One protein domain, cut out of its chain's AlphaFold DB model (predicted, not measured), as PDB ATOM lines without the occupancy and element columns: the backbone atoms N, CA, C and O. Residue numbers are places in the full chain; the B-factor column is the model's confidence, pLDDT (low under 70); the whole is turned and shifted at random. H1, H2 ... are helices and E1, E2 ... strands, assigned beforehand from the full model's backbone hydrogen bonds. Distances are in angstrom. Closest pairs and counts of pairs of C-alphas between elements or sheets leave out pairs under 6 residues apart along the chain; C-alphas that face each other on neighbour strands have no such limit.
ATOM      1  N   SER A   2      -1.197 -52.252   7.665       97.06
ATOM      2  CA  SER A   2      -0.681 -52.619   6.339       97.06
ATOM      3  C   SER A   2       0.483 -53.614   6.448       97.06
ATOM      4  O   SER A   2       1.269 -53.511   7.392       97.06
ATOM      5  N   ILE A   3       0.626 -54.529   5.486       97.62
ATOM      6  CA  ILE A   3       1.851 -55.322   5.283       97.62
ATOM      7  C   ILE A   3       2.286 -55.279   3.814       97.62
ATOM      8  O   ILE A   3       1.457 -55.304   2.905       97.62
ATOM      9  N   PHE A   4       3.599 -55.268   3.589       98.31
ATOM     10  CA  PHE A   4       4.204 -55.427   2.270       98.31
ATOM     11  C   PHE A   4       4.887 -56.792   2.191       98.31
ATOM     12  O   PHE A   4       5.670 -57.145   3.074       98.31
ATOM     13  N   VAL A   5       4.577 -57.559   1.150       98.44
ATOM     14  CA  VAL A   5       5.022 -58.944   0.987       98.44
ATOM     15  C   VAL A   5       5.777 -59.089  -0.318       98.44
ATOM     16  O   VAL A   5       5.289 -58.690  -1.370       98.44
ATOM     17  N   GLU A   6       6.942 -59.725  -0.248       97.62
ATOM     18  CA  GLU A   6       7.718 -60.151  -1.408       97.62
ATOM     19  C   GLU A   6       7.865 -61.661  -1.403       97.62
ATOM     20  O   GLU A   6       8.132 -62.269  -0.365       97.62
ATOM     21  N   VAL A   7       7.737 -62.261  -2.582       97.25
ATOM     22  CA  VAL A   7       7.971 -63.692  -2.769       97.25
ATOM     23  C   VAL A   7       9.133 -63.912  -3.720       97.25
ATOM     24  O   VAL A   7       9.217 -63.317  -4.795       97.25
ATOM     25  N   GLY A   8      10.051 -64.785  -3.307       95.50
ATOM     26  CA  GLY A   8      11.283 -65.068  -4.032       95.50
ATOM     27  C   GLY A   8      12.198 -63.851  -4.220       95.50
ATOM     28  O   GLY A   8      11.839 -62.704  -3.983       95.50
ATOM     29  N   TRP A   9      13.418 -64.110  -4.683       95.00
ATOM     30  CA  TRP A   9      14.366 -63.065  -5.058       95.00
ATOM     31  C   TRP A   9      15.070 -63.468  -6.348       95.00
ATOM     32  O   TRP A   9      15.543 -64.599  -6.480       95.00
ATOM     33  N   ILE A  10      15.110 -62.558  -7.314       95.00
ATOM     34  CA  ILE A  10      15.913 -62.656  -8.528       95.00
ATOM     35  C   ILE A  10      17.101 -61.711  -8.331       95.00
ATOM     36  O   ILE A  10      16.912 -60.496  -8.415       95.00
ATOM     37  N   PRO A  11      18.308 -62.238  -8.061       95.06
ATOM     38  CA  PRO A  11      19.501 -61.413  -7.976       95.06
ATOM     39  C   PRO A  11      19.773 -60.719  -9.306       95.06
ATOM     40  O   PRO A  11      19.718 -61.351 -10.363       95.06
ATOM     41  N   ASP A  12      20.131 -59.446  -9.232       92.19
ATOM     42  CA  ASP A  12      20.613 -58.670 -10.363       92.19
ATOM     43  C   ASP A  12      21.825 -57.850  -9.908       92.19
ATOM     44  O   ASP A  12      21.665 -56.781  -9.320       92.19
ATOM     45  N   PRO A  13      23.055 -58.338 -10.149       91.38
ATOM     46  CA  PRO A  13      24.268 -57.606  -9.795       91.38
ATOM     47  C   PRO A  13      24.424 -56.269 -10.529       91.38
ATOM     48  O   PRO A  13      25.291 -55.483 -10.152       91.38
ATOM     49  N   SER A  14      23.649 -56.036 -11.594       88.12
ATOM     50  CA  SER A  14      23.645 -54.771 -12.321       88.12
ATOM     51  C   SER A  14      22.679 -53.740 -11.738       88.12
ATOM     52  O   SER A  14      22.866 -52.564 -12.029       88.12
ATOM     53  N   ASP A  15      21.728 -54.137 -10.877       86.75
ATOM     54  CA  ASP A  15      20.900 -53.211 -10.090       86.75
ATOM     55  C   ASP A  15      21.749 -52.642  -8.936       86.75
ATOM     56  O   ASP A  15      22.001 -53.341  -7.946       86.75
ATOM     57  N   PRO A  16      22.193 -51.373  -9.016       82.25
ATOM     58  CA  PRO A  16      23.100 -50.802  -8.029       82.25
ATOM     59  C   PRO A  16      22.388 -50.405  -6.729       82.25
ATOM     60  O   PRO A  16      23.051 -50.003  -5.773       82.25
ATOM     61  N   VAL A  17      21.053 -50.466  -6.692       84.81
ATOM     62  CA  VAL A  17      20.240 -50.007  -5.564       84.81
ATOM     63  C   VAL A  17      19.829 -51.178  -4.690       84.81
ATOM     64  O   VAL A  17      20.091 -51.167  -3.488       84.81
ATOM     65  N   TYR A  18      19.173 -52.175  -5.282       86.12
ATOM     66  CA  TYR A  18      18.591 -53.289  -4.535       86.12
ATOM     67  C   TYR A  18      19.352 -54.602  -4.754       86.12
ATOM     68  O   TYR A  18      19.187 -55.532  -3.966       86.12
ATOM     69  N   GLY A  19      20.211 -54.692  -5.780       90.50
ATOM     70  CA  GLY A  19      20.941 -55.919  -6.122       90.50
ATOM     71  C   GLY A  19      20.038 -57.049  -6.629       90.50
ATOM     72  O   GLY A  19      20.399 -58.230  -6.551       90.50
ATOM     73  N   GLY A  20      18.829 -56.713  -7.085       92.25
ATOM     74  CA  GLY A  20      17.815 -57.665  -7.512       92.25
ATOM     75  C   GLY A  20      16.392 -57.170  -7.287       92.25
ATOM     76  O   GLY A  20      16.140 -56.016  -6.943       92.25
ATOM     77  N   ARG A  21      15.443 -58.081  -7.488       93.00
ATOM     78  CA  ARG A  21      14.010 -57.825  -7.319       93.00
ATOM     79  C   ARG A  21      13.274 -59.067  -6.842       93.00
ATOM     80  O   ARG A  21      13.713 -60.186  -7.116       93.00
ATOM     81  N   ALA A  22      12.132 -58.880  -6.194       95.62
ATOM     82  CA  ALA A  22      11.227 -59.982  -5.899       95.62
ATOM     83  C   ALA A  22      10.712 -60.654  -7.187       95.62
ATOM     84  O   ALA A  22      10.700 -60.042  -8.259       95.62
ATOM     85  N   ARG A  23      10.293 -61.923  -7.092       96.31
ATOM     86  CA  ARG A  23       9.572 -62.593  -8.194       96.31
ATOM     87  C   ARG A  23       8.183 -61.993  -8.360       96.31
ATOM     88  O   ARG A  23       7.734 -61.821  -9.485       96.31
ATOM     89  N   ASP A  24       7.540 -61.696  -7.238       97.69
ATOM     90  CA  ASP A  24       6.254 -61.016  -7.151       97.69
ATOM     91  C   ASP A  24       6.147 -60.279  -5.810       97.69
ATOM     92  O   ASP A  24       6.922 -60.545  -4.883       97.69
ATOM     93  N   GLN A  25       5.207 -59.348  -5.712       97.62
ATOM     94  CA  GLN A  25       5.105 -58.437  -4.573       97.62
ATOM     95  C   GLN A  25       3.704 -57.849  -4.426       97.62
ATOM     96  O   GLN A  25       3.022 -57.591  -5.422       97.62
ATOM     97  N   PHE A  26       3.294 -57.626  -3.178       98.62
ATOM     98  CA  PHE A  26       1.920 -57.276  -2.828       98.62
ATOM     99  C   PHE A  26       1.871 -56.365  -1.603       98.62
ATOM    100  O   PHE A  26       2.663 -56.505  -0.671       98.62
ATOM    101  N   VAL A  27       0.886 -55.474  -1.577       98.81
ATOM    102  CA  VAL A  27       0.472 -54.740  -0.377       98.81
ATOM    103  C   VAL A  27      -0.843 -55.344   0.112       98.81
ATOM    104  O   VAL A  27      -1.761 -55.479  -0.691       98.81
ATOM    105  N   PHE A  28      -0.963 -55.678   1.398       98.81
ATOM    106  CA  PHE A  28      -2.240 -56.036   2.030       98.81
ATOM    107  C   PHE A  28      -2.650 -54.943   3.016       98.81
ATOM    108  O   PHE A  28      -1.918 -54.664   3.969       98.81
ATOM    109  N   ASP A  29      -3.810 -54.336   2.759       98.75
ATOM    110  CA  ASP A  29      -4.292 -53.066   3.308       98.75
ATOM    111  C   ASP A  29      -3.269 -51.921   3.182       98.75
ATOM    112  O   ASP A  29      -2.087 -52.116   2.927       98.75
ATOM    113  N   CYS A  30      -3.698 -50.677   3.333       97.88
ATOM    114  CA  CYS A  30      -2.841 -49.489   3.354       97.88
ATOM    115  C   CYS A  30      -3.526 -48.376   4.150       97.88
ATOM    116  O   CYS A  30      -4.005 -47.372   3.627       97.88
ATOM    117  N   GLY A  31      -3.619 -48.585   5.460       97.38
ATOM    118  CA  GLY A  31      -4.148 -47.593   6.387       97.38
ATOM    119  C   GLY A  31      -3.330 -46.310   6.478       97.38
ATOM    120  O   GLY A  31      -2.147 -46.290   6.130       97.38
ATOM    121  N   SER A  32      -3.958 -45.273   7.031       96.81
ATOM    122  CA  SER A  32      -3.343 -43.971   7.295       96.81
ATOM    123  C   SER A  32      -1.959 -44.095   7.942       96.81
ATOM    124  O   SER A  32      -1.826 -44.687   9.013       96.81
ATOM    125  N   GLY A  33      -0.941 -43.514   7.307       94.44
ATOM    126  CA  GLY A  33       0.436 -43.458   7.813       94.44
ATOM    127  C   GLY A  33       1.344 -44.617   7.383       94.44
ATOM    128  O   GLY A  33       2.562 -44.522   7.551       94.44
ATOM    129  N   SER A  34       0.802 -45.676   6.770       95.88
ATOM    130  CA  SER A  34       1.591 -46.825   6.289       95.88
ATOM    131  C   SER A  34       2.672 -46.440   5.271       95.88
ATOM    132  O   SER A  34       3.778 -46.979   5.302       95.88
ATOM    133  N   SER A  35       2.417 -45.440   4.434       94.31
ATOM    134  CA  SER A  35       3.372 -44.931   3.449       94.31
ATOM    135  C   SER A  35       4.628 -44.339   4.081       94.31
ATOM    136  O   SER A  35       5.707 -44.422   3.494       94.31
ATOM    137  N   GLY A  36       4.509 -43.742   5.273       93.81
ATOM    138  CA  GLY A  36       5.662 -43.247   6.027       93.81
ATOM    139  C   GLY A  36       6.594 -44.394   6.413       93.81
ATOM    140  O   GLY A  36       7.801 -44.321   6.174       93.81
ATOM    141  N   ASN A  37       6.017 -45.498   6.897       95.06
ATOM    142  CA  ASN A  37       6.759 -46.718   7.210       95.06
ATOM    143  C   ASN A  37       7.378 -47.334   5.949       95.06
ATOM    144  O   ASN A  37       8.552 -47.693   5.962       95.06
ATOM    145  N   TYR A  38       6.650 -47.392   4.831       95.12
ATOM    146  CA  TYR A  38       7.202 -47.877   3.563       95.12
ATOM    147  C   TYR A  38       8.380 -47.055   3.053       95.12
ATOM    148  O   TYR A  38       9.396 -47.621   2.636       95.12
ATOM    149  N   ASN A  39       8.289 -45.732   3.150       93.19
ATOM    150  CA  ASN A  39       9.393 -44.845   2.819       93.19
ATOM    151  C   ASN A  39      10.613 -45.101   3.724       93.19
ATOM    152  O   ASN A  39      11.729 -45.287   3.232       93.19
ATOM    153  N   ALA A  40      10.403 -45.196   5.041       94.06
ATOM    154  CA  ALA A  40      11.467 -45.487   6.001       94.06
ATOM    155  C   ALA A  40      12.144 -46.847   5.730       94.06
ATOM    156  O   ALA A  40      13.363 -46.976   5.858       94.06
ATOM    157  N   MET A  41      11.363 -47.824   5.259       93.69
ATOM    158  CA  MET A  41      11.800 -49.158   4.831       93.69
ATOM    159  C   MET A  41      12.420 -49.204   3.427       93.69
ATOM    160  O   MET A  41      12.829 -50.275   2.979       93.69
ATOM    161  N   LYS A  42      12.502 -48.069   2.719       92.69
ATOM    162  CA  LYS A  42      13.015 -47.974   1.341       92.69
ATOM    163  C   LYS A  42      12.246 -48.847   0.344       92.69
ATOM    164  O   LYS A  42      12.823 -49.420  -0.581       92.69
ATOM    165  N   ILE A  43      10.927 -48.928   0.507       93.88
ATOM    166  CA  ILE A  43      10.029 -49.603  -0.433       93.88
ATOM    167  C   ILE A  43       9.515 -48.563  -1.436       93.88
ATOM    168  O   ILE A  43       8.688 -47.724  -1.094       93.88
ATOM    169  N   GLY A  44      10.053 -48.587  -2.661       93.19
ATOM    170  CA  GLY A  44       9.646 -47.700  -3.763       93.19
ATOM    171  C   GLY A  44       8.261 -48.025  -4.329       93.19
ATOM    172  O   GLY A  44       7.807 -49.169  -4.260       93.19
ATOM    173  N   PHE A  45       7.600 -47.035  -4.933       95.25
ATOM    174  CA  PHE A  45       6.235 -47.170  -5.455       95.25
ATOM    175  C   PHE A  45       6.126 -48.161  -6.614       95.25
ATOM    176  O   PHE A  45       5.082 -48.794  -6.759       95.25
ATOM    177  N   ARG A  46       7.186 -48.368  -7.407       93.00
ATOM    178  CA  ARG A  46       7.213 -49.408  -8.455       93.00
ATOM    179  C   ARG A  46       6.938 -50.809  -7.908       93.00
ATOM    180  O   ARG A  46       6.603 -51.709  -8.670       93.00
ATOM    181  N   ARG A  47       7.150 -51.004  -6.601       94.31
ATOM    182  CA  ARG A  47       6.904 -52.264  -5.896       94.31
ATOM    183  C   ARG A  47       5.474 -52.374  -5.362       94.31
ATOM    184  O   ARG A  47       5.097 -53.427  -4.876       94.31
ATOM    185  N   MET A  48       4.673 -51.314  -5.467       95.94
ATOM    186  CA  MET A  48       3.306 -51.215  -4.948       95.94
ATOM    187  C   MET A  48       2.297 -51.063  -6.093       95.94
ATOM    188  O   MET A  48       1.542 -50.096  -6.152       95.94
ATOM    189  N   ASP A  49       2.307 -51.998  -7.041       96.81
ATOM    190  CA  ASP A  49       1.362 -52.028  -8.162       96.81
ATOM    191  C   ASP A  49       0.141 -52.922  -7.887       96.81
ATOM    192  O   ASP A  49      -0.880 -52.764  -8.548       96.81
ATOM    193  N   LYS A  50       0.213 -53.821  -6.897       98.69
ATOM    194  CA  LYS A  50      -0.873 -54.724  -6.488       98.69
ATOM    195  C   LYS A  50      -1.223 -54.494  -5.021       98.69
ATOM    196  O   LYS A  50      -0.438 -54.828  -4.131       98.69
ATOM    197  N   VAL A  51      -2.403 -53.934  -4.772       98.88
ATOM    198  CA  VAL A  51      -2.904 -53.634  -3.427       98.88
ATOM    199  C   VAL A  51      -4.158 -54.456  -3.150       98.88
ATOM    200  O   VAL A  51      -5.155 -54.321  -3.849       98.88
ATOM    201  N   PHE A  52      -4.110 -55.288  -2.118       98.94
ATOM    202  CA  PHE A  52      -5.197 -56.132  -1.641       98.94
ATOM    203  C   PHE A  52      -5.838 -55.483  -0.422       98.94
ATOM    204  O   PHE A  52      -5.240 -55.433   0.646       98.94
ATOM    205  N   ILE A  53      -7.056 -54.982  -0.577       98.81
ATOM    206  CA  ILE A  53      -7.848 -54.382   0.491       98.81
ATOM    207  C   ILE A  53      -8.816 -55.432   1.026       98.81
ATOM    208  O   ILE A  53      -9.544 -56.072   0.265       98.81
ATOM    209  N   THR A  54      -8.817 -55.633   2.336       98.56
ATOM    210  CA  THR A  54      -9.698 -56.602   3.009       98.56
ATOM    211  C   THR A  54     -11.114 -56.070   3.184       98.56
ATOM    212  O   THR A  54     -12.092 -56.793   3.007       98.56
ATOM    213  N   HIS A  55     -11.227 -54.781   3.498       98.44
ATOM    214  CA  HIS A  55     -12.476 -54.041   3.615       98.44
ATOM    215  C   HIS A  55     -12.206 -52.527   3.553       98.44
ATOM    216  O   HIS A  55     -11.075 -52.068   3.698       98.44
ATOM    217  N   LEU A  56     -13.247 -51.725   3.319       97.56
ATOM    218  CA  LEU A  56     -13.116 -50.294   3.006       97.56
ATOM    219  C   LEU A  56     -13.232 -49.368   4.232       97.56
ATOM    220  O   LEU A  56     -13.767 -48.261   4.127       97.56
ATOM    221  N   HIS A  57     -12.735 -49.791   5.398       97.62
ATOM    222  CA  HIS A  57     -12.533 -48.863   6.512       97.62
ATOM    223  C   HIS A  57     -11.300 -47.988   6.295       97.62
ATOM    224  O   HIS A  57     -10.303 -48.401   5.704       97.62
ATOM    225  N   ALA A  58     -11.372 -46.746   6.774       96.88
ATOM    226  CA  ALA A  58     -10.360 -45.727   6.512       96.88
ATOM    227  C   ALA A  58      -8.953 -46.153   6.971       96.88
ATOM    228  O   ALA A  58      -7.969 -45.926   6.266       96.88
ATOM    229  N   ASP A  59      -8.841 -46.825   8.107       96.31
ATOM    230  CA  ASP A  59      -7.593 -47.342   8.664       96.31
ATOM    231  C   ASP A  59      -7.023 -48.567   7.923       96.31
ATOM    232  O   ASP A  59      -5.942 -49.042   8.280       96.31
ATOM    233  N   HIS A  60      -7.671 -49.003   6.838       98.06
ATOM    234  CA  HIS A  60      -7.215 -50.071   5.944       98.06
ATOM    235  C   HIS A  60      -7.001 -49.622   4.493       98.06
ATOM    236  O   HIS A  60      -6.413 -50.373   3.723       98.06
ATOM    237  N   MET A  61      -7.422 -48.413   4.098       96.81
ATOM    238  CA  MET A  61      -7.312 -47.973   2.694       96.81
ATOM    239  C   MET A  61      -6.880 -46.522   2.462       96.81
ATOM    240  O   MET A  61      -6.602 -46.160   1.321       96.81
ATOM    241  N   THR A  62      -6.824 -45.664   3.486       97.12
ATOM    242  CA  THR A  62      -6.639 -44.212   3.268       97.12
ATOM    243  C   THR A  62      -5.324 -43.864   2.564       97.12
ATOM    244  O   THR A  62      -5.298 -42.956   1.730       97.12
ATOM    245  N   ASP A  63      -4.240 -44.597   2.832       97.56
ATOM    246  CA  ASP A  63      -2.945 -44.346   2.195       97.56
ATOM    247  C   ASP A  63      -2.898 -44.805   0.734       97.56
ATOM    248  O   ASP A  63      -1.957 -44.452   0.019       97.56
ATOM    249  N   LEU A  64      -3.943 -45.472   0.231       97.69
ATOM    250  CA  LEU A  64      -4.104 -45.697  -1.201       97.69
ATOM    251  C   LEU A  64      -4.109 -44.373  -1.968       97.69
ATOM    252  O   LEU A  64      -3.577 -44.320  -3.070       97.69
ATOM    253  N   CYS A  65      -4.626 -43.287  -1.379       97.38
ATOM    254  CA  CYS A  65      -4.544 -41.949  -1.966       97.38
ATOM    255  C   CYS A  65      -3.096 -41.527  -2.246       97.38
ATOM    256  O   CYS A  65      -2.804 -40.951  -3.294       97.38
ATOM    257  N   HIS A  66      -2.191 -41.818  -1.310       96.38
ATOM    258  CA  HIS A  66      -0.784 -41.451  -1.404       96.38
ATOM    259  C   HIS A  66      -0.016 -42.403  -2.334       96.38
ATOM    260  O   HIS A  66       0.688 -41.931  -3.225       96.38
ATOM    261  N   ILE A  67      -0.226 -43.720  -2.199       97.31
ATOM    262  CA  ILE A  67       0.360 -44.757  -3.071       97.31
ATOM    263  C   ILE A  67      -0.045 -44.543  -4.535       97.31
ATOM    264  O   ILE A  67       0.793 -44.589  -5.439       97.31
ATOM    265  N   TYR A  68      -1.329 -44.283  -4.782       97.69
ATOM    266  CA  TYR A  68      -1.830 -43.987  -6.117       97.69
ATOM    267  C   TYR A  68      -1.284 -42.655  -6.629       97.69
ATOM    268  O   TYR A  68      -0.676 -42.636  -7.697       97.69
ATOM    269  N   GLY A  69      -1.480 -41.567  -5.873       96.88
ATOM    270  CA  GLY A  69      -1.188 -40.210  -6.331       96.88
ATOM    271  C   GLY A  69       0.287 -39.999  -6.657       96.88
ATOM    272  O   GLY A  69       0.619 -39.574  -7.760       96.88
ATOM    273  N   PHE A  70       1.179 -40.364  -5.736       95.88
ATOM    274  CA  PHE A  70       2.619 -40.155  -5.907       95.88
ATOM    275  C   PHE A  70       3.340 -41.318  -6.590       95.88
ATOM    276  O   PHE A  70       4.527 -41.206  -6.885       95.88
ATOM    277  N   GLY A  71       2.644 -42.417  -6.892       95.94
ATOM    278  CA  GLY A  71       3.223 -43.530  -7.642       95.94
ATOM    279  C   GLY A  71       3.857 -43.090  -8.971       95.94
ATOM    280  O   GLY A  71       5.052 -43.339  -9.155       95.94
ATOM    281  N   PRO A  72       3.108 -42.398  -9.859       95.25
ATOM    282  CA  PRO A  72       3.621 -41.896 -11.126       95.25
ATOM    283  C   PRO A  72       4.766 -40.900 -10.980       95.25
ATOM    284  O   PRO A  72       5.718 -40.997 -11.738       95.25
ATOM    285  N   SER A  73       4.713 -39.951 -10.041       92.69
ATOM    286  CA  SER A  73       5.796 -38.966  -9.862       92.69
ATOM    287  C   SER A  73       7.030 -39.546  -9.163       92.69
ATOM    288  O   SER A  73       8.131 -39.018  -9.304       92.69
ATOM    289  N   GLY A  74       6.859 -40.656  -8.446       92.56
ATOM    290  CA  GLY A  74       7.935 -41.555  -8.061       92.56
ATOM    291  C   GLY A  74       8.359 -42.462  -9.220       92.56
ATOM    292  O   GLY A  74       8.591 -42.024 -10.348       92.56
ATOM    293  N   ASP A  75       8.487 -43.757  -8.936       93.38
ATOM    294  CA  ASP A  75       9.021 -44.749  -9.871       93.38
ATOM    295  C   ASP A  75       7.988 -45.764 -10.394       93.38
ATOM    296  O   ASP A  75       8.340 -46.625 -11.201       93.38
ATOM    297  N   ARG A  76       6.703 -45.666 -10.014       95.94
ATOM    298  CA  ARG A  76       5.652 -46.547 -10.555       95.94
ATOM    299  C   ARG A  76       5.176 -46.023 -11.906       95.94
ATOM    300  O   ARG A  76       4.421 -45.062 -11.966       95.94
ATOM    301  N   LYS A  77       5.581 -46.690 -12.987       96.75
ATOM    302  CA  LYS A  77       5.149 -46.393 -14.370       96.75
ATOM    303  C   LYS A  77       4.175 -47.439 -14.942       96.75
ATOM    304  O   LYS A  77       3.999 -47.529 -16.149       96.75
ATOM    305  N   SER A  78       3.570 -48.247 -14.072       96.75
ATOM    306  CA  SER A  78       2.542 -49.252 -14.374       96.75
ATOM    307  C   SER A  78       1.231 -48.905 -13.654       96.75
ATOM    308  O   SER A  78       1.301 -48.220 -12.632       96.75
ATOM    309  N   PRO A  79       0.054 -49.373 -14.111       97.94
ATOM    310  CA  PRO A  79      -1.224 -49.171 -13.420       97.94
ATOM    311  C   PRO A  79      -1.226 -49.639 -11.963       97.94
ATOM    312  O   PRO A  79      -0.414 -50.472 -11.562       97.94
ATOM    313  N   LEU A  80      -2.178 -49.124 -11.182       98.62
ATOM    314  CA  LEU A  80      -2.448 -49.608  -9.832       98.62
ATOM    315  C   LEU A  80      -3.613 -50.603  -9.858       98.62
ATOM    316  O   LEU A  80      -4.745 -50.226 -10.161       98.62
ATOM    317  N   TYR A  81      -3.343 -51.855  -9.507       98.81
ATOM    318  CA  TYR A  81      -4.339 -52.912  -9.374       98.81
ATOM    319  C   TYR A  81      -4.827 -52.978  -7.930       98.81
ATOM    320  O   TYR A  81      -4.032 -53.175  -7.010       98.81
ATOM    321  N   VAL A  82      -6.133 -52.815  -7.731       98.88
ATOM    322  CA  VAL A  82      -6.753 -52.788  -6.402       98.88
ATOM    323  C   VAL A  82      -7.704 -53.967  -6.275       98.88
ATOM    324  O   VAL A  82      -8.779 -53.976  -6.869       98.88
ATOM    325  N   PHE A  83      -7.299 -54.969  -5.509       98.94
ATOM    326  CA  PHE A  83      -8.085 -56.155  -5.202       98.94
ATOM    327  C   PHE A  83      -8.904 -55.888  -3.947       98.94
ATOM    328  O   PHE A  83      -8.387 -55.331  -2.981       98.94
ATOM    329  N   GLY A  84     -10.172 -56.276  -3.938       98.75
ATOM    330  CA  GLY A  84     -11.006 -56.094  -2.757       98.75
ATOM    331  C   GLY A  84     -12.430 -56.585  -2.951       98.75
ATOM    332  O   GLY A  84     -12.807 -56.989  -4.053       98.75
ATOM    333  N   PRO A  85     -13.248 -56.564  -1.892       98.50
ATOM    334  CA  PRO A  85     -14.590 -57.114  -1.950       98.50
ATOM    335  C   PRO A  85     -15.531 -56.284  -2.825       98.50
ATOM    336  O   PRO A  85     -15.402 -55.058  -2.944       98.50
ATOM    337  N   GLY A  86     -16.507 -56.969  -3.418       98.38
ATOM    338  CA  GLY A  86     -17.665 -56.359  -4.058       98.38
ATOM    339  C   GLY A  86     -18.655 -55.738  -3.072       98.38
ATOM    340  O   GLY A  86     -18.433 -55.771  -1.859       98.38
ATOM    341  N   PRO A  87     -19.751 -55.150  -3.578       97.81
ATOM    342  CA  PRO A  87     -20.710 -54.434  -2.750       97.81
ATOM    343  C   PRO A  87     -21.333 -55.339  -1.682       97.81
ATOM    344  O   PRO A  87     -21.627 -56.517  -1.902       97.81
ATOM    345  N   SER A  88     -21.588 -54.757  -0.515       97.31
ATOM    346  CA  SER A  88     -22.134 -55.445   0.659       97.31
ATOM    347  C   SER A  88     -23.536 -56.018   0.432       97.31
ATOM    348  O   SER A  88     -23.959 -56.946   1.129       97.31
ATOM    349  N   GLY A  89     -24.294 -55.412  -0.490       96.62
ATOM    350  CA  GLY A  89     -25.715 -55.683  -0.697       96.62
ATOM    351  C   GLY A  89     -26.584 -55.360   0.526       96.62
ATOM    352  O   GLY A  89     -27.690 -55.883   0.642       96.62
ATOM    353  N   VAL A  90     -26.095 -54.548   1.470       96.44
ATOM    354  CA  VAL A  90     -26.838 -54.192   2.685       96.44
ATOM    355  C   VAL A  90     -27.676 -52.939   2.444       96.44
ATOM    356  O   VAL A  90     -27.149 -51.875   2.110       96.44
ATOM    357  N   GLU A  91     -28.975 -53.072   2.686       97.12
ATOM    358  CA  GLU A  91     -29.964 -51.996   2.625       97.12
ATOM    359  C   GLU A  91     -29.667 -50.870   3.641       97.12
ATOM    360  O   GLU A  91     -29.201 -51.136   4.753       97.12
ATOM    361  N   SER A  92     -29.917 -49.607   3.276       94.38
ATOM    362  CA  SER A  92     -29.519 -48.433   4.066       94.38
ATOM    363  C   SER A  92     -30.618 -47.362   4.236       94.38
ATOM    364  O   SER A  92     -30.767 -46.508   3.359       94.38
ATOM    365  N   PRO A  93     -31.267 -47.259   5.414       95.44
ATOM    366  CA  PRO A  93     -31.304 -48.254   6.490       95.44
ATOM    367  C   PRO A  93     -32.192 -49.450   6.105       95.44
ATOM    368  O   PRO A  93     -32.721 -49.500   4.997       95.44
ATOM    369  N   ALA A  94     -32.374 -50.397   7.026       94.12
ATOM    370  CA  ALA A  94     -33.344 -51.477   6.858       94.12
ATOM    371  C   ALA A  94     -34.738 -50.934   6.481       94.12
ATOM    372  O   ALA A  94     -35.153 -49.888   6.988       94.12
ATOM    373  N   ASP A  95     -35.428 -51.654   5.594       96.38
ATOM    374  CA  ASP A  95     -36.778 -51.366   5.089       96.38
ATOM    375  C   ASP A  95     -36.907 -50.084   4.232       96.38
ATOM    376  O   ASP A  95     -38.009 -49.569   4.025       96.38
ATOM    377  N   SER A  96     -35.797 -49.542   3.721       97.44
ATOM    378  CA  SER A  96     -35.785 -48.312   2.908       97.44
ATOM    379  C   SER A  96     -35.889 -48.531   1.392       97.44
ATOM    380  O   SER A  96     -36.225 -47.605   0.657       97.44
ATOM    381  N   GLY A  97     -35.559 -49.726   0.907       97.50
ATOM    382  CA  GLY A  97     -35.335 -50.056  -0.498       97.50
ATOM    383  C   GLY A  97     -34.038 -49.488  -1.092       97.50
ATOM    384  O   GLY A  97     -33.831 -49.608  -2.300       97.50
ATOM    385  N   ILE A  98     -33.179 -48.851  -0.290       97.81
ATOM    386  CA  ILE A  98     -31.969 -48.157  -0.755       97.81
ATOM    387  C   ILE A  98     -30.746 -49.057  -0.575       97.81
ATOM    388  O   ILE A  98     -30.486 -49.540   0.523       97.81
ATOM    389  N   TYR A  99     -29.951 -49.213  -1.634       97.31
ATOM    390  CA  TYR A  99     -28.688 -49.955  -1.633       97.31
ATOM    391  C   TYR A  99     -27.581 -49.072  -2.201       97.31
ATOM    392  O   TYR A  99     -27.795 -48.361  -3.185       97.31
ATOM    393  N   TYR A 100     -26.406 -49.106  -1.577       96.06
ATOM    394  CA  TYR A 100     -25.242 -48.372  -2.056       96.06
ATOM    395  C   TYR A 100     -24.303 -49.282  -2.839       96.06
ATOM    396  O   TYR A 100     -24.091 -50.436  -2.477       96.06
ATOM    397  N   GLU A 101     -23.691 -48.712  -3.873       96.69
ATOM    398  CA  GLU A 101     -22.527 -49.280  -4.546       96.69
ATOM    399  C   GLU A 101     -21.298 -49.044  -3.654       96.69
ATOM    400  O   GLU A 101     -20.573 -48.068  -3.814       96.69
ATOM    401  N   ASP A 102     -21.110 -49.890  -2.646       96.94
ATOM    402  CA  ASP A 102     -20.048 -49.762  -1.638       96.94
ATOM    403  C   ASP A 102     -18.921 -50.792  -1.816       96.94
ATOM    404  O   ASP A 102     -18.178 -51.071  -0.880       96.94
ATOM    405  N   GLY A 103     -18.795 -51.344  -3.027       98.12
ATOM    406  CA  GLY A 103     -17.720 -52.250  -3.423       98.12
ATOM    407  C   GLY A 103     -16.446 -51.539  -3.888       98.12
ATOM    408  O   GLY A 103     -16.416 -50.329  -4.153       98.12
ATOM    409  N   THR A 104     -15.385 -52.329  -4.038       98.56
ATOM    410  CA  THR A 104     -14.040 -51.873  -4.425       98.56
ATOM    411  C   THR A 104     -14.025 -51.129  -5.756       98.56
ATOM    412  O   THR A 104     -13.323 -50.121  -5.887       98.56
ATOM    413  N   LYS A 105     -14.832 -51.550  -6.740       98.50
ATOM    414  CA  LYS A 105     -14.903 -50.863  -8.033       98.50
ATOM    415  C   LYS A 105     -15.421 -49.435  -7.886       98.50
ATOM    416  O   LYS A 105     -14.786 -48.502  -8.380       98.50
ATOM    417  N   LYS A 106     -16.539 -49.243  -7.175       98.50
ATOM    418  CA  LYS A 106     -17.110 -47.904  -6.966       98.50
ATOM    419  C   LYS A 106     -16.174 -47.019  -6.148       98.50
ATOM    420  O   LYS A 106     -16.041 -45.831  -6.441       98.50
ATOM    421  N   PHE A 107     -15.505 -47.593  -5.151       98.38
ATOM    422  CA  PHE A 107     -14.469 -46.896  -4.398       98.38
ATOM    423  C   PHE A 107     -13.342 -46.393  -5.316       98.38
ATOM    424  O   PHE A 107     -13.029 -45.205  -5.283       98.38
ATOM    425  N   CYS A 108     -12.803 -47.244  -6.195       98.69
ATOM    426  CA  CYS A 108     -11.751 -46.866  -7.143       98.69
ATOM    427  C   CYS A 108     -12.203 -45.780  -8.135       98.69
ATOM    428  O   CYS A 108     -11.457 -44.830  -8.375       98.69
ATOM    429  N   GLU A 109     -13.432 -45.862  -8.663       98.50
ATOM    430  CA  GLU A 109     -14.026 -44.814  -9.514       98.50
ATOM    431  C   GLU A 109     -14.047 -43.453  -8.795       98.50
ATOM    432  O   GLU A 109     -13.681 -42.421  -9.362       98.50
ATOM    433  N   ASN A 110     -14.463 -43.439  -7.527       98.25
ATOM    434  CA  ASN A 110     -14.535 -42.214  -6.733       98.25
ATOM    435  C   ASN A 110     -13.149 -41.689  -6.350       98.25
ATOM    436  O   ASN A 110     -12.919 -40.484  -6.429       98.25
ATOM    437  N   LEU A 111     -12.215 -42.573  -5.990       98.12
ATOM    438  CA  LEU A 111     -10.829 -42.213  -5.697       98.12
ATOM    439  C   LEU A 111     -10.160 -41.569  -6.917       98.12
ATOM    440  O   LEU A 111      -9.558 -40.499  -6.803       98.12
ATOM    441  N   ARG A 112     -10.334 -42.168  -8.102       97.69
ATOM    442  CA  ARG A 112      -9.794 -41.641  -9.359       97.69
ATOM    443  C   ARG A 112     -10.290 -40.224  -9.647       97.69
ATOM    444  O   ARG A 112      -9.501 -39.380 -10.082       97.69
ATOM    445  N   LYS A 113     -11.576 -39.957  -9.388       97.88
ATOM    446  CA  LYS A 113     -12.199 -38.627  -9.519       97.88
ATOM    447  C   LYS A 113     -11.685 -37.649  -8.471       97.88
ATOM    448  O   LYS A 113     -11.329 -36.526  -8.819       97.88
ATOM    449  N   ALA A 114     -11.611 -38.075  -7.211       97.69
ATOM    450  CA  ALA A 114     -11.119 -37.254  -6.109       97.69
ATOM    451  C   ALA A 114      -9.671 -36.794  -6.340       97.69
ATOM    452  O   ALA A 114      -9.322 -35.659  -6.027       97.69
ATOM    453  N   LEU A 115      -8.847 -37.645  -6.955       97.44
ATOM    454  CA  LEU A 115      -7.440 -37.370  -7.240       97.44
ATOM    455  C   LEU A 115      -7.183 -36.880  -8.670       97.44
ATOM    456  O   LEU A 115      -6.037 -36.860  -9.114       97.44
ATOM    457  N   ARG A 116      -8.223 -36.424  -9.383       96.25
ATOM    458  CA  ARG A 116      -8.076 -35.898 -10.747       96.25
ATOM    459  C   ARG A 116      -7.130 -34.701 -10.794       96.25
ATOM    460  O   ARG A 116      -6.223 -34.694 -11.613       96.25
ATOM    461  N   TRP A 117      -7.279 -33.731  -9.887       96.88
ATOM    462  CA  TRP A 117      -6.360 -32.585  -9.840       96.88
ATOM    463  C   TRP A 117      -4.903 -33.036  -9.684       96.88
ATOM    464  O   TRP A 117      -4.027 -32.527 -10.374       96.88
ATOM    465  N   HIS A 118      -4.656 -34.031  -8.829       96.88
ATOM    466  CA  HIS A 118      -3.317 -34.558  -8.589       96.88
ATOM    467  C   HIS A 118      -2.729 -35.200  -9.852       96.88
ATOM    468  O   HIS A 118      -1.660 -34.791 -10.295       96.88
ATOM    469  N   SER A 119      -3.439 -36.154 -10.466       94.50
ATOM    470  CA  SER A 119      -2.949 -36.845 -11.667       94.50
ATOM    471  C   SER A 119      -2.703 -35.885 -12.832       94.50
ATOM    472  O   SER A 119      -1.690 -35.997 -13.514       94.50
ATOM    473  N   GLU A 120      -3.603 -34.917 -13.055       94.19
ATOM    474  CA  GLU A 120      -3.422 -33.949 -14.144       94.19
ATOM    475  C   GLU A 120      -2.247 -33.001 -13.855       94.19
ATOM    476  O   GLU A 120      -1.455 -32.726 -14.752       94.19
ATOM    477  N   SER A 121      -2.049 -32.579 -12.601       94.88
ATOM    478  CA  SER A 121      -0.936 -31.688 -12.228       94.88
ATOM    479  C   SER A 121       0.442 -32.296 -12.509       94.88
ATOM    480  O   SER A 121       1.364 -31.565 -12.856       94.88
ATOM    481  N   PHE A 122       0.590 -33.621 -12.410       93.88
ATOM    482  CA  PHE A 122       1.842 -34.331 -12.703       93.88
ATOM    483  C   PHE A 122       1.966 -34.826 -14.152       93.88
ATOM    484  O   PHE A 122       2.976 -35.429 -14.504       93.88
ATOM    485  N   ALA A 123       0.993 -34.544 -15.024       93.38
ATOM    486  CA  ALA A 123       0.945 -35.083 -16.387       93.38
ATOM    487  C   ALA A 123       2.013 -34.520 -17.357       93.38
ATOM    488  O   ALA A 123       2.066 -34.923 -18.521       93.38
ATOM    489  N   PHE A 124       2.864 -33.600 -16.888       94.25
ATOM    490  CA  PHE A 124       4.097 -33.201 -17.577       94.25
ATOM    491  C   PHE A 124       5.213 -34.253 -17.472       94.25
ATOM    492  O   PHE A 124       6.204 -34.172 -18.190       94.25
ATOM    493  N   GLN A 125       5.063 -35.235 -16.578       93.69
ATOM    494  CA  GLN A 125       5.983 -36.357 -16.416       93.69
ATOM    495  C   GLN A 125       5.470 -37.597 -17.148       93.69
ATOM    496  O   GLN A 125       4.265 -37.800 -17.299       93.69
ATOM    497  N   SER A 126       6.389 -38.468 -17.565       94.62
ATOM    498  CA  SER A 126       6.031 -39.766 -18.142       94.62
ATOM    499  C   SER A 126       5.373 -40.658 -17.086       94.62
ATOM    500  O   SER A 126       5.935 -40.868 -16.007       94.62
ATOM    501  N   SER A 127       4.210 -41.221 -17.409       96.06
ATOM    502  CA  SER A 127       3.418 -42.119 -16.550       96.06
ATOM    503  C   SER A 127       3.395 -43.570 -17.036       96.06
ATOM    504  O   SER A 127       2.834 -44.426 -16.360       96.06
ATOM    505  N   SER A 128       4.000 -43.869 -18.184       96.62
ATOM    506  CA  SER A 128       4.053 -45.212 -18.771       96.62
ATOM    507  C   SER A 128       5.385 -45.461 -19.475       96.62
ATOM    508  O   SER A 128       6.193 -44.545 -19.647       96.62
ATOM    509  N   TYR A 129       5.623 -46.708 -19.879       96.38
ATOM    510  CA  TYR A 129       6.826 -47.132 -20.593       96.38
ATOM    511  C   TYR A 129       6.498 -48.200 -21.640       96.38
ATOM    512  O   TYR A 129       5.489 -48.903 -21.528       96.38
ATOM    513  N   ALA A 130       7.307 -48.279 -22.696       95.94
ATOM    514  CA  ALA A 130       6.971 -49.040 -23.899       95.94
ATOM    515  C   ALA A 130       6.981 -50.563 -23.684       95.94
ATOM    516  O   ALA A 130       6.155 -51.272 -24.259       95.94
ATOM    517  N   SER A 131       7.886 -51.069 -22.848       95.94
ATOM    518  CA  SER A 131       8.032 -52.501 -22.561       95.94
ATOM    519  C   SER A 131       7.025 -53.053 -21.546       95.94
ATOM    520  O   SER A 131       7.032 -54.258 -21.280       95.94
ATOM    521  N   PHE A 132       6.129 -52.222 -20.993       96.44
ATOM    522  CA  PHE A 132       5.048 -52.709 -20.137       96.44
ATOM    523  C   PHE A 132       4.009 -53.488 -20.947       96.44
ATOM    524  O   PHE A 132       3.384 -52.958 -21.867       96.44
ATOM    525  N   VAL A 133       3.762 -54.732 -20.541       95.75
ATOM    526  CA  VAL A 133       2.679 -55.561 -21.074       95.75
ATOM    527  C   VAL A 133       1.576 -55.635 -20.020       95.75
ATOM    528  O   VAL A 133       1.801 -56.243 -18.971       95.75
ATOM    529  N   PRO A 134       0.392 -55.038 -20.262       96.50
ATOM    530  CA  PRO A 134      -0.729 -55.174 -19.346       96.50
ATOM    531  C   PRO A 134      -1.094 -56.650 -19.134       96.50
ATOM    532  O   PRO A 134      -1.232 -57.391 -20.113       96.50
ATOM    533  N   PRO A 135      -1.281 -57.088 -17.880       96.31
ATOM    534  CA  PRO A 135      -1.728 -58.431 -17.570       96.31
ATOM    535  C   PRO A 135      -3.148 -58.651 -18.086       96.31
ATOM    536  O   PRO A 135      -4.001 -57.760 -18.081       96.31
ATOM    537  N   THR A 136      -3.413 -59.878 -18.503       97.06
ATOM    538  CA  THR A 136      -4.744 -60.353 -18.869       97.06
ATOM    539  C   THR A 136      -5.361 -61.155 -17.732       97.06
ATOM    540  O   THR A 136      -4.667 -61.621 -16.821       97.06
ATOM    541  N   GLN A 137      -6.671 -61.385 -17.840       97.06
ATOM    542  CA  GLN A 137      -7.385 -62.305 -16.962       97.06
ATOM    543  C   GLN A 137      -6.708 -63.683 -16.900       97.06
ATOM    544  O   GLN A 137      -6.577 -64.248 -15.822       97.06
ATOM    545  N   GLU A 138      -6.233 -64.198 -18.037       97.19
ATOM    546  CA  GLU A 138      -5.563 -65.498 -18.125       97.19
ATOM    547  C   GLU A 138      -4.165 -65.473 -17.493       97.19
ATOM    548  O   GLU A 138      -3.839 -66.358 -16.707       97.19
ATOM    549  N   SER A 139      -3.356 -64.440 -17.768       97.06
ATOM    550  CA  SER A 139      -1.971 -64.372 -17.273       97.06
ATOM    551  C   SER A 139      -1.867 -64.316 -15.745       97.06
ATOM    552  O   SER A 139      -0.911 -64.834 -15.171       97.06
ATOM    553  N   TRP A 140      -2.859 -63.704 -15.090       97.69
ATOM    554  CA  TRP A 140      -2.920 -63.521 -13.636       97.69
ATOM    555  C   TRP A 140      -4.067 -64.300 -12.980       97.69
ATOM    556  O   TRP A 140      -4.356 -64.067 -11.807       97.69
ATOM    557  N   GLY A 141      -4.738 -65.196 -13.712       97.50
ATOM    558  CA  GLY A 141      -5.834 -66.015 -13.182       97.50
ATOM    559  C   GLY A 141      -6.923 -65.202 -12.473       97.50
ATOM    560  O   GLY A 141      -7.382 -65.592 -11.403       97.50
ATOM    561  N   LEU A 142      -7.280 -64.038 -13.020       98.19
ATOM    562  CA  LEU A 142      -8.173 -63.080 -12.365       98.19
ATOM    563  C   LEU A 142      -9.649 -63.502 -12.498       98.19
ATOM    564  O   LEU A 142     -10.056 -64.040 -13.533       98.19
ATOM    565  N   PRO A 143     -10.509 -63.175 -11.517       96.88
ATOM    566  CA  PRO A 143     -11.944 -63.448 -11.612       96.88
ATOM    567  C   PRO A 143     -12.668 -62.502 -12.584       96.88
ATOM    568  O   PRO A 143     -13.787 -62.782 -13.017       96.88
ATOM    569  N   VAL A 144     -12.031 -61.388 -12.953       97.00
ATOM    570  CA  VAL A 144     -12.578 -60.355 -13.841       97.00
ATOM    571  C   VAL A 144     -11.560 -59.948 -14.905       97.00
ATOM    572  O   VAL A 144     -10.356 -60.148 -14.748       97.00
ATOM    573  N   ILE A 145     -12.040 -59.331 -15.985       97.75
ATOM    574  CA  ILE A 145     -11.167 -58.686 -16.970       97.75
ATOM    575  C   ILE A 145     -10.591 -57.407 -16.329       97.75
ATOM    576  O   ILE A 145     -11.379 -56.551 -15.919       97.75
ATOM    577  N   PRO A 146      -9.255 -57.249 -16.240       97.69
ATOM    578  CA  PRO A 146      -8.629 -56.099 -15.592       97.69
ATOM    579  C   PRO A 146      -8.764 -54.847 -16.468       97.69
ATOM    580  O   PRO A 146      -7.996 -54.650 -17.409       97.69
ATOM    581  N   LEU A 147      -9.751 -54.001 -16.170       97.62
ATOM    582  CA  LEU A 147     -10.016 -52.760 -16.900       97.62
ATOM    583  C   LEU A 147      -9.925 -51.533 -15.980       97.62
ATOM    584  O   LEU A 147     -10.397 -51.604 -14.842       97.62
ATOM    585  N   PRO A 148      -9.368 -50.404 -16.457       98.12
ATOM    586  CA  PRO A 148      -9.395 -49.139 -15.726       98.12
ATOM    587  C   PRO A 148     -10.823 -48.653 -15.432       98.12
ATOM    588  O   PRO A 148     -11.745 -48.905 -16.207       98.12
ATOM    589  N   VAL A 149     -11.007 -47.931 -14.322       97.38
ATOM    590  CA  VAL A 149     -12.309 -47.333 -13.943       97.38
ATOM    591  C   VAL A 149     -12.744 -46.143 -14.800       97.38
ATOM    592  O   VAL A 149     -13.924 -45.807 -14.810       97.38
ATOM    593  N   GLU A 150     -11.804 -45.488 -15.474       93.44
ATOM    594  CA  GLU A 150     -12.030 -44.276 -16.267       93.44
ATOM    595  C   GLU A 150     -11.308 -44.407 -17.624       93.44
ATOM    596  O   GLU A 150     -11.230 -45.496 -18.190       93.44
ATOM    597  N   ASP A 151     -10.817 -43.302 -18.178       92.44
ATOM    598  CA  ASP A 151     -10.304 -43.172 -19.539       92.44
ATOM    599  C   ASP A 151      -8.784 -43.357 -19.682       92.44
ATOM    600  O   ASP A 151      -8.261 -43.297 -20.797       92.44
ATOM    601  N   ASP A 152      -8.068 -43.592 -18.580       95.25
ATOM    602  CA  ASP A 152      -6.626 -43.823 -18.610       95.25
ATOM    603  C   ASP A 152      -6.296 -45.147 -19.344       95.25
ATOM    604  O   ASP A 152      -6.958 -46.167 -19.115       95.25
ATOM    605  N   PRO A 153      -5.264 -45.184 -20.210       95.50
ATOM    606  CA  PRO A 153      -4.816 -46.420 -20.844       95.50
ATOM    607  C   PRO A 153      -4.437 -47.502 -19.823       95.50
ATOM    608  O   PRO A 153      -3.835 -47.222 -18.790       95.50
ATOM    609  N   ALA A 154      -4.698 -48.773 -20.141       95.38
ATOM    610  CA  ALA A 154      -4.388 -49.909 -19.260       95.38
ATOM    611  C   ALA A 154      -2.879 -50.172 -19.051       95.38
ATOM    612  O   ALA A 154      -2.513 -51.133 -18.382       95.38
ATOM    613  N   ASN A 155      -2.004 -49.354 -19.636       95.94
ATOM    614  CA  ASN A 155      -0.558 -49.338 -19.423       95.94
ATOM    615  C   ASN A 155      -0.061 -48.040 -18.756       95.94
ATOM    616  O   ASN A 155       1.144 -47.809 -18.727       95.94
ATOM    617  N   ASP A 156      -0.957 -47.194 -18.243       96.75
ATOM    618  CA  ASP A 156      -0.618 -45.917 -17.612       96.75
ATOM    619  C   ASP A 156      -0.647 -46.002 -16.081       96.75
ATOM    620  O   ASP A 156      -1.549 -46.598 -15.496       96.75
ATOM    621  N   ALA A 157       0.310 -45.371 -15.401       97.31
ATOM    622  CA  ALA A 157       0.360 -45.363 -13.942       97.31
ATOM    623  C   ALA A 157      -0.763 -44.570 -13.256       97.31
ATOM    624  O   ALA A 157      -1.014 -44.794 -12.064       97.31
ATOM    625  N   ASN A 158      -1.458 -43.692 -13.981       97.00
ATOM    626  CA  ASN A 158      -2.680 -43.039 -13.512       97.00
ATOM    627  C   ASN A 158      -3.923 -43.934 -13.660       97.00
ATOM    628  O   ASN A 158      -4.981 -43.597 -13.133       97.00
ATOM    629  N   ALA A 159      -3.824 -45.088 -14.324       98.06
ATOM    630  CA  ALA A 159      -4.925 -46.039 -14.357       98.06
ATOM    631  C   ALA A 159      -5.080 -46.745 -12.999       98.06
ATOM    632  O   ALA A 159      -4.123 -47.300 -12.450       98.06
ATOM    633  N   ILE A 160      -6.314 -46.754 -12.481       98.56
ATOM    634  CA  ILE A 160      -6.734 -47.598 -11.354       98.56
ATOM    635  C   ILE A 160      -7.574 -48.744 -11.908       98.56
ATOM    636  O   ILE A 160      -8.608 -48.505 -12.536       98.56
ATOM    637  N   ILE A 161      -7.138 -49.977 -11.664       98.81
ATOM    638  CA  ILE A 161      -7.762 -51.201 -12.168       98.81
ATOM    639  C   ILE A 161      -8.303 -52.010 -10.978       98.81
ATOM    640  O   ILE A 161      -7.531 -52.674 -10.285       98.81
ATOM    641  N   PRO A 162      -9.616 -51.963 -10.700       98.69
ATOM    642  CA  PRO A 162     -10.213 -52.714  -9.610       98.69
ATOM    643  C   PRO A 162     -10.418 -54.174 -10.010       98.69
ATOM    644  O   PRO A 162     -11.028 -54.475 -11.038       98.69
ATOM    645  N   ILE A 163      -9.967 -55.079  -9.150       98.81
ATOM    646  CA  ILE A 163     -10.264 -56.507  -9.199       98.81
ATOM    647  C   ILE A 163     -11.267 -56.784  -8.081       98.81
ATOM    648  O   ILE A 163     -10.905 -57.015  -6.929       98.81
ATOM    649  N   GLU A 164     -12.548 -56.666  -8.418       98.25
ATOM    650  CA  GLU A 164     -13.635 -56.840  -7.459       98.25
ATOM    651  C   GLU A 164     -13.934 -58.329  -7.232       98.25
ATOM    652  O   GLU A 164     -14.146 -59.084  -8.182       98.25
ATOM    653  N   LEU A 165     -13.931 -58.741  -5.964       98.69
ATOM    654  CA  LEU A 165     -14.028 -60.130  -5.523       98.69
ATOM    655  C   LEU A 165     -15.421 -60.430  -4.955       98.69
ATOM    656  O   LEU A 165     -15.985 -59.634  -4.200       98.69
ATOM    657  N   ASP A 166     -15.969 -61.604  -5.271       98.06
ATOM    658  CA  ASP A 166     -17.218 -62.083  -4.670       98.06
ATOM    659  C   ASP A 166     -16.961 -62.479  -3.211       98.06
ATOM    660  O   ASP A 166     -16.567 -63.606  -2.913       98.06
ATOM    661  N   TRP A 167     -17.198 -61.551  -2.283       97.81
ATOM    662  CA  TRP A 167     -16.911 -61.733  -0.858       97.81
ATOM    663  C   TRP A 167     -17.645 -62.924  -0.220       97.81
ATOM    664  O   TRP A 167     -17.301 -63.325   0.887       97.81
ATOM    665  N   THR A 168     -18.634 -63.520  -0.897       97.19
ATOM    666  CA  THR A 168     -19.350 -64.705  -0.406       97.19
ATOM    667  C   THR A 168     -18.592 -66.021  -0.624       97.19
ATOM    668  O   THR A 168     -18.966 -67.039  -0.035       97.19
ATOM    669  N   ARG A 169     -17.530 -66.027  -1.442       97.50
ATOM    670  CA  ARG A 169     -16.756 -67.230  -1.794       97.50
ATOM    671  C   ARG A 169     -15.687 -67.538  -0.763       97.50
ATOM    672  O   ARG A 169     -14.906 -66.669  -0.389       97.50
ATOM    673  N   SER A 170     -15.628 -68.798  -0.346       94.00
ATOM    674  CA  SER A 170     -14.714 -69.285   0.691       94.00
ATOM    675  C   SER A 170     -13.770 -70.400   0.229       94.00
ATOM    676  O   SER A 170     -13.026 -70.923   1.060       94.00
ATOM    677  N   GLY A 171     -13.802 -70.792  -1.051       92.56
ATOM    678  CA  GLY A 171     -13.068 -71.959  -1.551       92.56
ATOM    679  C   GLY A 171     -13.834 -73.268  -1.356       92.56
ATOM    680  O   GLY A 171     -13.239 -74.342  -1.351       92.56
ATOM    681  N   PRO A 369      15.351 -44.848  -3.349       89.25
ATOM    682  CA  PRO A 369      15.975 -44.555  -4.631       89.25
ATOM    683  C   PRO A 369      15.064 -45.031  -5.768       89.25
ATOM    684  O   PRO A 369      14.680 -46.206  -5.814       89.25
ATOM    685  N   ALA A 370      14.693 -44.089  -6.636       89.00
ATOM    686  CA  ALA A 370      13.775 -44.315  -7.742       89.00
ATOM    687  C   ALA A 370      14.404 -45.246  -8.782       89.00
ATOM    688  O   ALA A 370      15.569 -45.090  -9.145       89.00
ATOM    689  N   GLN A 371      13.616 -46.197  -9.272       86.94
ATOM    690  CA  GLN A 371      14.014 -47.156 -10.302       86.94
ATOM    691  C   GLN A 371      13.012 -47.095 -11.458       86.94
ATOM    692  O   GLN A 371      12.107 -47.925 -11.563       86.94
ATOM    693  N   ALA A 372      13.132 -46.049 -12.278       84.88
ATOM    694  CA  ALA A 372      12.280 -45.858 -13.446       84.88
ATOM    695  C   ALA A 372      12.731 -46.761 -14.616       84.88
ATOM    696  O   ALA A 372      13.924 -47.039 -14.732       84.88
ATOM    697  N   PRO A 373      11.810 -47.206 -15.487       89.56
ATOM    698  CA  PRO A 373      12.152 -47.916 -16.721       89.56
ATOM    699  C   PRO A 373      13.015 -47.071 -17.671       89.56
ATOM    700  O   PRO A 373      12.840 -45.854 -17.745       89.56
ATOM    701  N   ASP A 374      13.883 -47.730 -18.445       91.31
ATOM    702  CA  ASP A 374      14.795 -47.085 -19.407       91.31
ATOM    703  C   ASP A 374      14.107 -46.627 -20.711       91.31
ATOM    704  O   ASP A 374      14.712 -45.939 -21.532       91.31
ATOM    705  N   ASP A 375      12.846 -47.010 -20.926       94.94
ATOM    706  CA  ASP A 375      12.064 -46.755 -22.139       94.94
ATOM    707  C   ASP A 375      10.726 -46.035 -21.854       94.94
ATOM    708  O   ASP A 375       9.652 -46.526 -22.231       94.94
ATOM    709  N   PRO A 376      10.749 -44.866 -21.183       94.69
ATOM    710  CA  PRO A 376       9.535 -44.129 -20.864       94.69
ATOM    711  C   PRO A 376       8.808 -43.695 -22.140       94.69
ATOM    712  O   PRO A 376       9.419 -43.226 -23.102       94.69
ATOM    713  N   ASN A 377       7.480 -43.798 -22.132       94.88
ATOM    714  CA  ASN A 377       6.668 -43.183 -23.173       94.88
ATOM    715  C   ASN A 377       6.670 -41.654 -22.999       94.88
ATOM    716  O   ASN A 377       6.859 -41.157 -21.876       94.88
ATOM    717  N   PRO A 378       6.418 -40.896 -24.078       94.25
ATOM    718  CA  PRO A 378       6.318 -39.450 -23.974       94.25
ATOM    719  C   PRO A 378       5.180 -39.028 -23.025       94.25
ATOM    720  O   PRO A 378       4.139 -39.695 -22.981       94.25
ATOM    721  N   PRO A 379       5.366 -37.956 -22.235       94.69
ATOM    722  CA  PRO A 379       4.344 -37.467 -21.317       94.69
ATOM    723  C   PRO A 379       3.152 -36.856 -22.065       94.69
ATOM    724  O   PRO A 379       3.242 -36.479 -23.233       94.69
ATOM    725  N   LYS A 380       2.019 -36.709 -21.367       93.88
ATOM    726  CA  LYS A 380       0.810 -36.074 -21.922       93.88
ATOM    727  C   LYS A 380       1.069 -34.619 -22.318       93.88
ATOM    728  O   LYS A 380       0.568 -34.172 -23.350       93.88
ATOM    729  N   TYR A 381       1.839 -33.899 -21.504       95.56
ATOM    730  CA  TYR A 381       2.337 -32.566 -21.824       95.56
ATOM    731  C   TYR A 381       3.838 -32.626 -22.069       95.56
ATOM    732  O   TYR A 381       4.614 -32.920 -21.158       95.56
ATOM    733  N   GLN A 382       4.217 -32.364 -23.314       94.56
ATOM    734  CA  GLN A 382       5.576 -32.503 -23.806       94.56
ATOM    735  C   GLN A 382       5.987 -31.291 -24.636       94.56
ATOM    736  O   GLN A 382       5.138 -30.643 -25.254       94.56
ATOM    737  N   ASP A 383       7.289 -31.020 -24.673       92.88
ATOM    738  CA  ASP A 383       7.860 -29.991 -25.534       92.88
ATOM    739  C   ASP A 383       7.909 -30.448 -27.008       92.88
ATOM    740  O   ASP A 383       7.449 -31.534 -27.379       92.88
ATOM    741  N   ALA A 384       8.456 -29.603 -27.886       91.50
ATOM    742  CA  ALA A 384       8.565 -29.905 -29.314       91.50
ATOM    743  C   ALA A 384       9.466 -31.118 -29.629       91.50
ATOM    744  O   ALA A 384       9.337 -31.698 -30.708       91.50
ATOM    745  N   ASP A 385      10.344 -31.495 -28.698       90.31
ATOM    746  CA  ASP A 385      11.283 -32.607 -28.811       90.31
ATOM    747  C   ASP A 385      10.754 -33.888 -28.128       90.31
ATOM    748  O   ASP A 385      11.390 -34.940 -28.206       90.31
ATOM    749  N   GLY A 386       9.569 -33.831 -27.505       87.88
ATOM    750  CA  GLY A 386       8.935 -34.952 -26.805       87.88
ATOM    751  C   GLY A 386       9.415 -35.153 -25.363       87.88
ATOM    752  O   GLY A 386       9.109 -36.183 -24.762       87.88
ATOM    753  N   ASN A 387      10.160 -34.196 -24.798       90.44
ATOM    754  CA  ASN A 387      10.563 -34.221 -23.391       90.44
ATOM    755  C   ASN A 387       9.461 -33.648 -22.494       90.44
ATOM    756  O   ASN A 387       8.468 -33.104 -22.967       90.44
ATOM    757  N   TRP A 388       9.651 -33.748 -21.178       93.31
ATOM    758  CA  TRP A 388       8.743 -33.176 -20.182       93.31
ATOM    759  C   TRP A 388       8.593 -31.665 -20.378       93.31
ATOM    760  O   TRP A 388       9.595 -30.952 -20.398       93.31
ATOM    761  N   ASP A 389       7.353 -31.174 -20.452       94.12
ATOM    762  CA  ASP A 389       7.063 -29.736 -20.444       94.12
ATOM    763  C   ASP A 389       6.520 -29.311 -19.070       94.12
ATOM    764  O   ASP A 389       5.309 -29.385 -18.831       94.12
ATOM    765  N   PRO A 390       7.386 -28.853 -18.144       90.50
ATOM    766  CA  PRO A 390       6.953 -28.443 -16.812       90.50
ATOM    767  C   PRO A 390       6.099 -27.163 -16.823       90.50
ATOM    768  O   PRO A 390       5.489 -26.840 -15.805       90.50
ATOM    769  N   PHE A 391       6.037 -26.436 -17.943       91.44
ATOM    770  CA  PHE A 391       5.346 -25.152 -18.057       91.44
ATOM    771  C   PHE A 391       3.959 -25.262 -18.696       91.44
ATOM    772  O   PHE A 391       3.140 -24.361 -18.519       91.44
ATOM    773  N   ALA A 392       3.660 -26.369 -19.381       92.06
ATOM    774  CA  ALA A 392       2.436 -26.562 -20.163       92.06
ATOM    775  C   ALA A 392       1.122 -26.254 -19.423       92.06
ATOM    776  O   ALA A 392       0.119 -25.918 -20.055       92.06
ATOM    777  N   GLN A 393       1.102 -26.418 -18.097       93.19
ATOM    778  CA  GLN A 393      -0.115 -26.363 -17.283       93.19
ATOM    779  C   GLN A 393      -0.134 -25.242 -16.238       93.19
ATOM    780  O   GLN A 393      -1.150 -25.072 -15.564       93.19
ATOM    781  N   ILE A 394       0.962 -24.501 -16.059       92.44
ATOM    782  CA  ILE A 394       1.097 -23.539 -14.957       92.44
ATOM    783  C   ILE A 394       0.917 -22.096 -15.431       92.44
ATOM    784  O   ILE A 394       1.347 -21.709 -16.514       92.44
ATOM    785  N   ASP A 395       0.260 -21.286 -14.599       94.00
ATOM    786  CA  ASP A 395       0.101 -19.851 -14.832       94.00
ATOM    787  C   ASP A 395       1.349 -19.104 -14.348       94.00
ATOM    788  O   ASP A 395       1.572 -18.932 -13.149       94.00
ATOM    789  N   LEU A 396       2.155 -18.649 -15.306       91.75
ATOM    790  CA  LEU A 396       3.406 -17.933 -15.056       91.75
ATOM    791  C   LEU A 396       3.223 -16.413 -14.911       91.75
ATOM    792  O   LEU A 396       4.202 -15.681 -14.804       91.75
ATOM    793  N   SER A 397       1.988 -15.894 -14.886       94.75
ATOM    794  CA  SER A 397       1.721 -14.442 -14.852       94.75
ATOM    795  C   SER A 397       2.297 -13.714 -13.632       94.75
ATOM    796  O   SER A 397       2.447 -12.491 -13.654       94.75
ATOM    797  N   THR A 398       2.626 -14.459 -12.577       92.50
ATOM    798  CA  THR A 398       3.236 -13.952 -11.340       92.50
ATOM    799  C   THR A 398       4.580 -14.611 -11.023       92.50
ATOM    800  O   THR A 398       5.096 -14.442  -9.918       92.50
ATOM    801  N   GLU A 399       5.158 -15.351 -11.980       89.38
ATOM    802  CA  GLU A 399       6.474 -15.970 -11.832       89.38
ATOM    803  C   GLU A 399       7.537 -14.895 -11.560       89.38
ATOM    804  O   GLU A 399       7.542 -13.825 -12.174       89.38
ATOM    805  N   ILE A 400       8.459 -15.184 -10.638       85.81
ATOM    806  CA  ILE A 400       9.729 -14.461 -10.565       85.81
ATOM    807  C   ILE A 400      10.632 -15.121 -11.607       85.81
ATOM    808  O   ILE A 400      11.081 -16.242 -11.363       85.81
ATOM    809  N   PRO A 401      10.863 -14.487 -12.769       82.06
ATOM    810  CA  PRO A 401      11.516 -15.166 -13.869       82.06
ATOM    811  C   PRO A 401      12.960 -15.526 -13.494       82.06
ATOM    812  O   PRO A 401      13.644 -14.711 -12.860       82.06
ATOM    813  N   PRO A 402      13.474 -16.675 -13.972       82.00
ATOM    814  CA  PRO A 402      14.868 -17.085 -13.788       82.00
ATOM    815  C   PRO A 402      15.846 -16.236 -14.624       82.00
ATOM    816  O   PRO A 402      16.982 -16.639 -14.886       82.00
ATOM    817  N   VAL A 403      15.401 -15.064 -15.086       82.81
ATOM    818  CA  VAL A 403      16.154 -14.107 -15.881       82.81
ATOM    819  C   VAL A 403      15.989 -12.701 -15.312       82.81
ATOM    820  O   VAL A 403      14.898 -12.271 -14.938       82.81
ATOM    821  N   ASN A 404      17.088 -11.955 -15.273       78.81
ATOM    822  CA  ASN A 404      17.079 -10.534 -14.963       78.81
ATOM    823  C   ASN A 404      16.457  -9.732 -16.118       78.81
ATOM    824  O   ASN A 404      16.358 -10.201 -17.252       78.81
ATOM    825  N   GLY A 405      16.105  -8.468 -15.861       78.38
ATOM    826  CA  GLY A 405      15.557  -7.566 -16.885       78.38
ATOM    827  C   GLY A 405      16.491  -7.281 -18.075       78.38
ATOM    828  O   GLY A 405      16.042  -6.727 -19.073       78.38
ATOM    829  N   ASP A 406      17.772  -7.657 -17.985       85.12
ATOM    830  CA  ASP A 406      18.764  -7.580 -19.066       85.12
ATOM    831  C   ASP A 406      18.916  -8.892 -19.866       85.12
ATOM    832  O   ASP A 406      19.730  -8.958 -20.788       85.12
ATOM    833  N   GLY A 407      18.133  -9.926 -19.536       78.69
ATOM    834  CA  GLY A 407      18.143 -11.233 -20.195       78.69
ATOM    835  C   GLY A 407      19.186 -12.220 -19.664       78.69
ATOM    836  O   GLY A 407      19.284 -13.329 -20.187       78.69
ATOM    837  N   THR A 408      19.966 -11.859 -18.640       82.56
ATOM    838  CA  THR A 408      20.890 -12.804 -17.992       82.56
ATOM    839  C   THR A 408      20.136 -13.784 -17.100       82.56
ATOM    840  O   THR A 408      19.257 -13.380 -16.343       82.56
ATOM    841  N   VAL A 409      20.482 -15.074 -17.163       80.25
ATOM    842  CA  VAL A 409      19.933 -16.094 -16.257       80.25
ATOM    843  C   VAL A 409      20.401 -15.792 -14.831       80.25
ATOM    844  O   VAL A 409      21.601 -15.664 -14.595       80.25
ATOM    845  N   ASN A 410      19.466 -15.662 -13.893       73.56
ATOM    846  CA  ASN A 410      19.744 -15.468 -12.466       73.56
ATOM    847  C   ASN A 410      19.511 -16.740 -11.636       73.56
ATOM    848  O   ASN A 410      19.761 -16.736 -10.437       73.56
ATOM    849  N   TYR A 411      19.091 -17.832 -12.278       73.19
ATOM    850  CA  TYR A 411      18.881 -19.122 -11.636       73.19
ATOM    851  C   TYR A 411      20.206 -19.719 -11.135       73.19
ATOM    852  O   TYR A 411      21.066 -20.121 -11.925       73.19
ATOM    853  N   ARG A 412      20.376 -19.753  -9.811       73.38
ATOM    854  CA  ARG A 412      21.470 -20.438  -9.105       73.38
ATOM    855  C   ARG A 412      21.011 -21.801  -8.588       73.38
ATOM    856  O   ARG A 412      19.827 -22.112  -8.613       73.38
ATOM    857  N   GLU A 413      21.949 -22.618  -8.108       71.12
ATOM    858  CA  GLU A 413      21.666 -23.961  -7.568       71.12
ATOM    859  C   GLU A 413      20.728 -23.936  -6.339       71.12
ATOM    860  O   GLU A 413      20.001 -24.894  -6.101       71.12
ATOM    861  N   ASP A 414      20.681 -22.826  -5.595       72.62
ATOM    862  CA  ASP A 414      19.736 -22.564  -4.497       72.62
ATOM    863  C   ASP A 414      18.407 -21.930  -4.955       72.62
ATOM    864  O   ASP A 414      17.533 -21.651  -4.133       72.62
ATOM    865  N   GLY A 415      18.235 -21.733  -6.262       63.53
ATOM    866  CA  GLY A 415      17.018 -21.233  -6.888       63.53
ATOM    867  C   GLY A 415      16.973 -19.724  -7.145       63.53
ATOM    868  O   GLY A 415      16.037 -19.320  -7.831       63.53
ATOM    869  N   PHE A 416      17.938 -18.908  -6.661       59.38
ATOM    870  CA  PHE A 416      17.985 -17.432  -6.844       59.38
ATOM    871  C   PHE A 416      19.387 -16.786  -6.692       59.38
ATOM    872  O   PHE A 416      20.149 -17.153  -5.779       59.38
TER     873      PHE A 416
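AT A GLANCE: This is residues 2 to 171 and 369 to 416 of the 416 residues of the protein "MBL fold metallo-hydrolase" of Verrucomicrobia bacterium (UniProt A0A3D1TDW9). With little regular structure, this is a small, strongly twisted sheet of five strands, H4 over one face, and a long tail, residues 369 to 416. The printed part has 218 residues, 60 in five named helices and five strands, mixed in class; the mixed sheet runs E1 E2 E3 E4 E5. It is only just compact, close to loose, radius of gyration of the C-alphas 20.5 A, spanning 74 by 50 by 31 A.

HOW THE PARTS SIT: E1, residues 3 to 7, and E2, 24 to 28, form a hairpin; N 5 and O 26 are 2.8 A apart. H4, 104 to 114, runs along E5, 160 to 165, at 7 degrees on the local plane, height over the sheet 9.6 A. Three right-handed strand-helix-strand units, parallel strands joined through helices, lead from E2 to E5.

IN THESE COORDINATES: E1 starts at C-alpha 3 (1.851, -55.322, 5.283); H1 is 34 to 40, E3 50 to 52, H2 58 to 61, H3 64 to 70, E4 80 to 85, H5 116 to 121.

THE WHOLE: C-alphas 171 and 369 are 40.0 A apart across the cut.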